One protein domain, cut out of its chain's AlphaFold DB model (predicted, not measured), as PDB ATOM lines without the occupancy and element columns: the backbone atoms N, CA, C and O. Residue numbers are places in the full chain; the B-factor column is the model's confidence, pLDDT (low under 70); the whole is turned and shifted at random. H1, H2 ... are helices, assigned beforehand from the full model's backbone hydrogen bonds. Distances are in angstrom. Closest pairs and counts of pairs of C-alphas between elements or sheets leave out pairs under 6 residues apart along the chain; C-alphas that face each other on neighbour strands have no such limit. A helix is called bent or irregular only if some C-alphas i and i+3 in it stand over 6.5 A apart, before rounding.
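AT A GLANCE: This is residues 13 to 61 of the 61 residues of an uncharacterized protein of Lachnospiraceae bacterium oral taxon 082 str. F0431 (UniProt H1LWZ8). H2 and the short H3 follow end to end as one row, and the chain then folds back at Gly 46 into H4, which runs beside them. H1 packs on H4 at a steep angle, and residues 24 to 29 loop from its end to the start of H2. The 49 printed residues have four named helices, in the order H1, H2, H3, H4, and no named strand; the class is all helix. The whole is compact, with a radius of gyration of the C-alphas of 10.1 A, and spans 30 by 22 by 15 A.

IN THESE COORDINATES: H1, residues 13 to 23, begins at C-alpha 13 at (140.901, 126.645, 183.072) and is 15.1 A long from first to last C-alpha. H2, residues 30 to 40, is 15.4 A long and begins at (129.724, 130.745, 167.945). H3, residues 42 to 45, measures 5.5 A. H4, residues 47 to 59, is 19.7 A long and ends at C-alpha 59 at (140.733, 128.221, 174.301). H4 is irregular: C-alphas 48 and 51 are 7.1 A apart, and its line is a rough one.

HOW THE PARTS SIT: H4 is the hub, touching the three other helices. H1 touches H4 at a steep tilt of 63 degrees, the same way; their closest C-alphas, of Ala 16 and Cys 56, are 4.9 A apart. H2 touches H4, with residues 53 to 57 of H4 alone, at a shallow tilt of 26 degrees, opposite ways; the closest C-alphas, of Leu 38 and Tyr 53, are 6.4 A apart. H3 touches H4, with residues 49 to 53 of H4 alone; the closest C-alphas, of Lys 43 and Tyr 53, are 6.3 A apart. H1 and H2 are close but not clearly touching, H1 and H3 are apart, and H2 and H3 meet only through their link. In H1 and H2 every O i to N i+4 pair is within hydrogen-bond range, in H4 7 of 9; H3 is too short for such a pair.

THE WHOLE: The C-alphas of Glu 26 and Lys 47, the two farthest apart, are 30.2 A from each other. The printed part has no cut and no long link, and no printed residue is under 70 in pLDDT.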
ATOM      1  N   ALA A  13     140.740 127.483 184.260       94.00
ATOM      2  CA  ALA A  13     140.901 126.645 183.072       94.00
ATOM      3  C   ALA A  13     139.785 125.592 182.968       94.00
ATOM      4  O   ALA A  13     139.242 125.348 181.889       94.00
ATOM      5  N   ASP A  14     139.391 125.015 184.105       93.25
ATOM      6  CA  ASP A  14     138.310 124.031 184.185       93.25
ATOM      7  C   ASP A  14     136.960 124.651 183.812       93.25
ATOM      8  O   ASP A  14     136.184 124.080 183.036       93.25
ATOM      9  N   LEU A  15     136.697 125.858 184.322       94.38
ATOM     10  CA  LEU A  15     135.516 126.638 183.957       94.38
ATOM     11  C   LEU A  15     135.545 127.043 182.483       94.38
ATOM     12  O   LEU A  15     134.534 126.892 181.799       94.38
ATOM     13  N   ALA A  16     136.682 127.525 181.982       96.19
ATOM     14  CA  ALA A  16     136.828 127.944 180.594       96.19
ATOM     15  C   ALA A  16     136.575 126.785 179.619       96.19
ATOM     16  O   ALA A  16     135.830 126.958 178.657       96.19
ATOM     17  N   ALA A  17     137.102 125.588 179.897       93.75
ATOM     18  CA  ALA A  17     136.854 124.398 179.083       93.75
ATOM     19  C   ALA A  17     135.368 123.999 179.072       93.75
ATOM     20  O   ALA A  17     134.814 123.673 178.018       93.75
ATOM     21  N   GLY A  18     134.702 124.073 180.231       93.50
ATOM     22  CA  GLY A  18     133.264 123.822 180.340       93.50
ATOM     23  C   GLY A  18     132.420 124.847 179.579       93.50
ATOM     24  O   GLY A  18     131.484 124.474 178.872       93.50
ATOM     25  N   LEU A  19     132.766 126.133 179.688       95.50
ATOM     26  CA  LEU A  19     132.092 127.218 178.973       95.50
ATOM     27  C   LEU A  19     132.301 127.109 177.461       95.50
ATOM     28  O   LEU A  19     131.323 127.200 176.723       95.50
ATOM     29  N   GLN A  20     133.531 126.848 177.006       94.25
ATOM     30  CA  GLN A  20     133.854 126.704 175.587       94.25
ATOM     31  C   GLN A  20     133.007 125.600 174.947       94.25
ATOM     32  O   GLN A  20     132.288 125.869 173.993       94.25
ATOM     33  N   GLY A  21     133.000 124.389 175.514       91.56
ATOM     34  CA  GLY A  21     132.220 123.272 174.962       91.56
ATOM     35  C   GLY A  21     130.698 123.429 175.092       91.56
ATOM     36  O   GLY A  21     129.942 122.777 174.371       91.56
ATOM     37  N   ALA A  22     130.221 124.273 176.012       94.44
ATOM     38  CA  ALA A  22     128.795 124.546 176.179       94.44
ATOM     39  C   ALA A  22     128.278 125.630 175.219       94.44
ATOM     40  O   ALA A  22     127.140 125.531 174.745       94.44
ATOM     41  N   ILE A  23     129.091 126.660 174.969       93.62
ATOM     42  CA  ILE A  23     128.728 127.861 174.207       93.62
ATOM     43  C   ILE A  23     129.101 127.712 172.730       93.62
ATOM     44  O   ILE A  23     128.284 128.044 171.875       93.62
ATOM     45  N   VAL A  24     130.295 127.198 172.431       93.06
ATOM     46  CA  VAL A  24     130.814 127.041 171.068       93.06
ATOM     47  C   VAL A  24     130.529 125.625 170.582       93.06
ATOM     48  O   VAL A  24     131.142 124.666 171.046       93.06
ATOM     49  N   LYS A  25     129.561 125.486 169.668       87.31
ATOM     50  CA  LYS A  25     129.164 124.188 169.093       87.31
ATOM     51  C   LYS A  25     129.427 124.122 167.596       87.31
ATOM     52  O   LYS A  25     129.825 123.071 167.105       87.31
ATOM     53  N   GLU A  26     129.205 125.226 166.885       81.19
ATOM     54  CA  GLU A  26     129.589 125.393 165.484       81.19
ATOM     55  C   GLU A  26     130.734 126.412 165.376       81.19
ATOM     56  O   GLU A  26     130.552 127.615 165.582       81.19
ATOM     57  N   ASP A  27     131.923 125.918 165.016       73.44
ATOM     58  CA  ASP A  27     133.224 126.570 165.250       73.44
ATOM     59  C   ASP A  27     133.391 127.999 164.711       73.44
ATOM     60  O   ASP A  27     134.251 128.734 165.183       73.44
ATOM     61  N   SER A  28     132.621 128.435 163.712       79.25
ATOM     62  CA  SER A  28     132.883 129.723 163.044       79.25
ATOM     63  C   SER A  28     132.007 130.880 163.522       79.25
ATOM     64  O   SER A  28     132.492 132.007 163.635       79.25
ATOM     65  N   LYS A  29     130.718 130.647 163.799       89.94
ATOM     66  CA  LYS A  29     129.808 131.709 164.261       89.94
ATOM     67  C   LYS A  29     129.847 131.853 165.774       89.94
ATOM     68  O   LYS A  29     129.960 132.976 166.265       89.94
ATOM     69  N   ASP A  30     129.800 130.734 166.488       94.00
ATOM     70  CA  ASP A  30     129.724 130.745 167.945       94.00
ATOM     71  C   ASP A  30     131.021 131.282 168.552       94.00
ATOM     72  O   ASP A  30     130.968 132.140 169.428       94.00
ATOM     73  N   SER A  31     132.181 130.883 168.012       93.88
ATOM     74  CA  SER A  31     133.491 131.378 168.461       93.88
ATOM     75  C   SER A  31     133.617 132.892 168.330       93.88
ATOM     76  O   SER A  31     134.188 133.544 169.202       93.88
ATOM     77  N   LYS A  32     133.045 133.481 167.272       94.56
ATOM     78  CA  LYS A  32     133.095 134.931 167.051       94.56
ATOM     79  C   LYS A  32     132.183 135.693 168.012       94.56
ATOM     80  O   LYS A  32     132.588 136.706 168.574       94.56
ATOM     81  N   VAL A  33     130.963 135.198 168.231       95.44
ATOM     82  CA  VAL A  33     130.041 135.781 169.224       95.44
ATOM     83  C   VAL A  33     130.624 135.654 170.634       95.44
ATOM     84  O   VAL A  33     130.523 136.582 171.440       95.44
ATOM     85  N   TRP A  34     131.265 134.523 170.926       96.50
ATOM     86  CA  TRP A  34     131.925 134.294 172.201       96.50
ATOM     87  C   TRP A  34     133.108 135.245 172.410       96.50
ATOM     88  O   TRP A  34     133.185 135.892 173.455       96.50
ATOM     89  N   GLU A  35     133.956 135.438 171.399       96.00
ATOM     90  CA  GLU A  35     135.045 136.421 171.426       96.00
ATOM     91  C   GLU A  35     134.532 137.844 171.713       96.00
ATOM     92  O   GLU A  35     135.064 138.539 172.583       96.00
ATOM     93  N   GLU A  36     133.451 138.267 171.052       96.56
ATOM     94  CA  GLU A  36     132.849 139.583 171.292       96.56
ATOM     95  C   GLU A  36     132.366 139.746 172.740       96.56
ATOM     96  O   GLU A  36     132.543 140.819 173.330       96.56
ATOM     97  N   TYR A  37     131.785 138.701 173.335       97.31
ATOM     98  CA  TYR A  37     131.380 138.713 174.741       97.31
ATOM     99  C   TYR A  37     132.588 138.802 175.683       97.31
ATOM    100  O   TYR A  37     132.570 139.595 176.635       97.31
ATOM    101  N   LEU A  38     133.646 138.031 175.417       97.19
ATOM    102  CA  LEU A  38     134.872 138.054 176.212       97.19
ATOM    103  C   LEU A  38     135.484 139.460 176.238       97.19
ATOM    104  O   LEU A  38     135.737 139.998 177.319       97.19
ATOM    105  N   GLU A  39     135.642 140.092 175.074       96.69
ATOM    106  CA  GLU A  39     136.263 141.416 174.955       96.69
ATOM    107  C   GLU A  39     135.389 142.549 175.504       96.69
ATOM    108  O   GLU A  39     135.886 143.469 176.164       96.69
ATOM    109  N   ASN A  40     134.079 142.509 175.250       96.88
ATOM    110  CA  ASN A  40     133.215 143.650 175.543       96.88
ATOM    111  C   ASN A  40     132.524 143.582 176.899       96.88
ATOM    112  O   ASN A  40     132.177 144.645 177.426       96.88
ATOM    113  N   ILE A  41     132.330 142.380 177.446       96.56
ATOM    114  CA  ILE A  41     131.616 142.156 178.703       96.56
ATOM    115  C   ILE A  41     132.566 141.608 179.760       96.56
ATOM    116  O   ILE A  41     132.785 142.275 180.771       96.56
ATOM    117  N   MET A  42     133.138 140.419 179.546       96.44
ATOM    118  CA  MET A  42     133.875 139.709 180.598       96.44
ATOM    119  C   MET A  42     135.117 140.488 181.047       96.44
ATOM    120  O   MET A  42     135.286 140.740 182.239       96.44
ATOM    121  N   LYS A  43     135.913 140.988 180.096       95.50
ATOM    122  CA  LYS A  43     137.114 141.800 180.352       95.50
ATOM    123  C   LYS A  43     136.851 143.053 181.194       95.50
ATOM    124  O   LYS A  43     137.712 143.486 181.954       95.50
ATOM    125  N   LYS A  44     135.654 143.642 181.085       96.38
ATOM    126  CA  LYS A  44     135.278 144.875 181.803       96.38
ATOM    127  C   LYS A  44     134.778 144.624 183.228       96.38
ATOM    128  O   LYS A  44     134.599 145.587 183.969       96.38
ATOM    129  N   ARG A  45     134.572 143.364 183.636       95.31
ATOM    130  CA  ARG A  45     134.091 143.014 184.987       95.31
ATOM    131  C   ARG A  45     135.149 143.153 186.087       95.31
ATOM    132  O   ARG A  45     134.807 143.067 187.260       95.31
ATOM    133  N   GLY A  46     136.402 143.430 185.731       91.25
ATOM    134  CA  GLY A  46     137.463 143.746 186.686       91.25
ATOM    135  C   GLY A  46     138.332 142.548 187.068       91.25
ATOM    136  O   GLY A  46     138.338 141.516 186.403       91.25
ATOM    137  N   LYS A  47     139.123 142.720 188.134       92.88
ATOM    138  CA  LYS A  47     140.262 141.844 188.462       92.88
ATOM    139  C   LYS A  47     139.872 140.395 188.757       92.88
ATOM    140  O   LYS A  47     140.629 139.505 188.404       92.88
ATOM    141  N   GLU A  48     138.709 140.163 189.355       94.00
ATOM    142  CA  GLU A  48     138.238 138.812 189.696       94.00
ATOM    143  C   GLU A  48     137.920 137.962 188.457       94.00
ATOM    144  O   GLU A  48     137.942 136.742 188.528       94.00
ATOM    145  N   TRP A  49     137.659 138.597 187.311       96.19
ATOM    146  CA  TRP A  49     137.299 137.911 186.068       96.19
ATOM    147  C   TRP A  49     138.474 137.742 185.110       96.19
ATOM    148  O   TRP A  49     138.325 137.088 184.082       96.19
ATOM    149  N   ILE A  50     139.627 138.354 185.399       96.00
ATOM    150  CA  ILE A  50     140.713 138.427 184.420       96.00
ATOM    151  C   ILE A  50     141.376 137.068 184.178       96.00
ATOM    152  O   ILE A  50     141.784 136.803 183.051       96.00
ATOM    153  N   GLY A  51     141.441 136.213 185.204       96.75
ATOM    154  CA  GLY A  51     141.952 134.846 185.086       96.75
ATOM    155  C   GLY A  51     141.075 134.015 184.153       96.75
ATOM    156  O   GLY A  51     141.526 133.619 183.081       96.75
ATOM    157  N   LEU A  52     139.783 133.902 184.475       96.94
ATOM    158  CA  LEU A  52     138.800 133.223 183.628       96.94
ATOM    159  C   LEU A  52     138.731 133.788 182.200       96.94
ATOM    160  O   LEU A  52     138.648 133.021 181.243       96.94
ATOM    161  N   TYR A  53     138.786 135.115 182.034       97.50
ATOM    162  CA  TYR A  53     138.828 135.746 180.711       97.50
ATOM    163  C   TYR A  53     140.030 135.264 179.894       97.50
ATOM    164  O   TYR A  53     139.848 134.898 178.735       97.50
ATOM    165  N   ASN A  54     141.232 135.238 180.480       97.19
ATOM    166  CA  ASN A  54     142.441 134.811 179.776       97.19
ATOM    167  C   ASN A  54     142.342 133.349 179.321       97.19
ATOM    168  O   ASN A  54     142.654 133.060 178.168       97.19
ATOM    169  N   GLU A  55     141.850 132.458 180.185       97.94
ATOM    170  CA  GLU A  55     141.653 131.040 179.853       97.94
ATOM    171  C   GLU A  55     140.613 130.860 178.734       97.94
ATOM    172  O   GLU A  55     140.868 130.167 177.749       97.94
ATOM    173  N   CYS A  56     139.472 131.562 178.803       97.31
ATOM    174  CA  CYS A  56     138.463 131.523 177.736       97.31
ATOM    175  C   CYS A  56     139.014 132.052 176.401       97.31
ATOM    176  O   CYS A  56     138.735 131.483 175.348       97.31
ATOM    177  N   ARG A  57     139.811 133.130 176.429       96.19
ATOM    178  CA  ARG A  57     140.420 133.714 175.222       96.19
ATOM    179  C   ARG A  57     141.494 132.805 174.628       96.19
ATOM    180  O   ARG A  57     141.643 132.792 173.412       96.19
ATOM    181  N   MET A  58     142.227 132.065 175.464       95.69
ATOM    182  CA  MET A  58     143.218 131.084 175.018       95.69
ATOM    183  C   MET A  58     142.557 129.890 174.321       95.69
ATOM    184  O   MET A  58     143.051 129.454 173.289       95.69
ATOM    185  N   LEU A  59     141.443 129.381 174.860       94.38
ATOM    186  CA  LEU A  59     140.733 128.221 174.301       94.38
ATOM    187  C   LEU A  59     139.926 128.528 173.034       94.38
ATOM    188  O   LEU A  59     139.663 127.620 172.252       94.38
ATOM    189  N   ASN A  60     139.507 129.780 172.849       91.56
ATOM    190  CA  ASN A  60     138.750 130.215 171.674       91.56
ATOM    191  C   ASN A  60     139.644 130.643 170.490       91.56
ATOM    192  O   ASN A  60     139.120 131.123 169.485       91.56
ATOM    193  N   GLY A  61     140.973 130.561 170.642       77.62
ATOM    194  CA  GLY A  61     141.974 130.955 169.643       77.62
ATOM    195  C   GLY A  61     142.395 129.838 168.698       77.62
ATOM    196  O   GLY A  61     142.319 128.656 169.093       77.62
TER     197      GLY A  61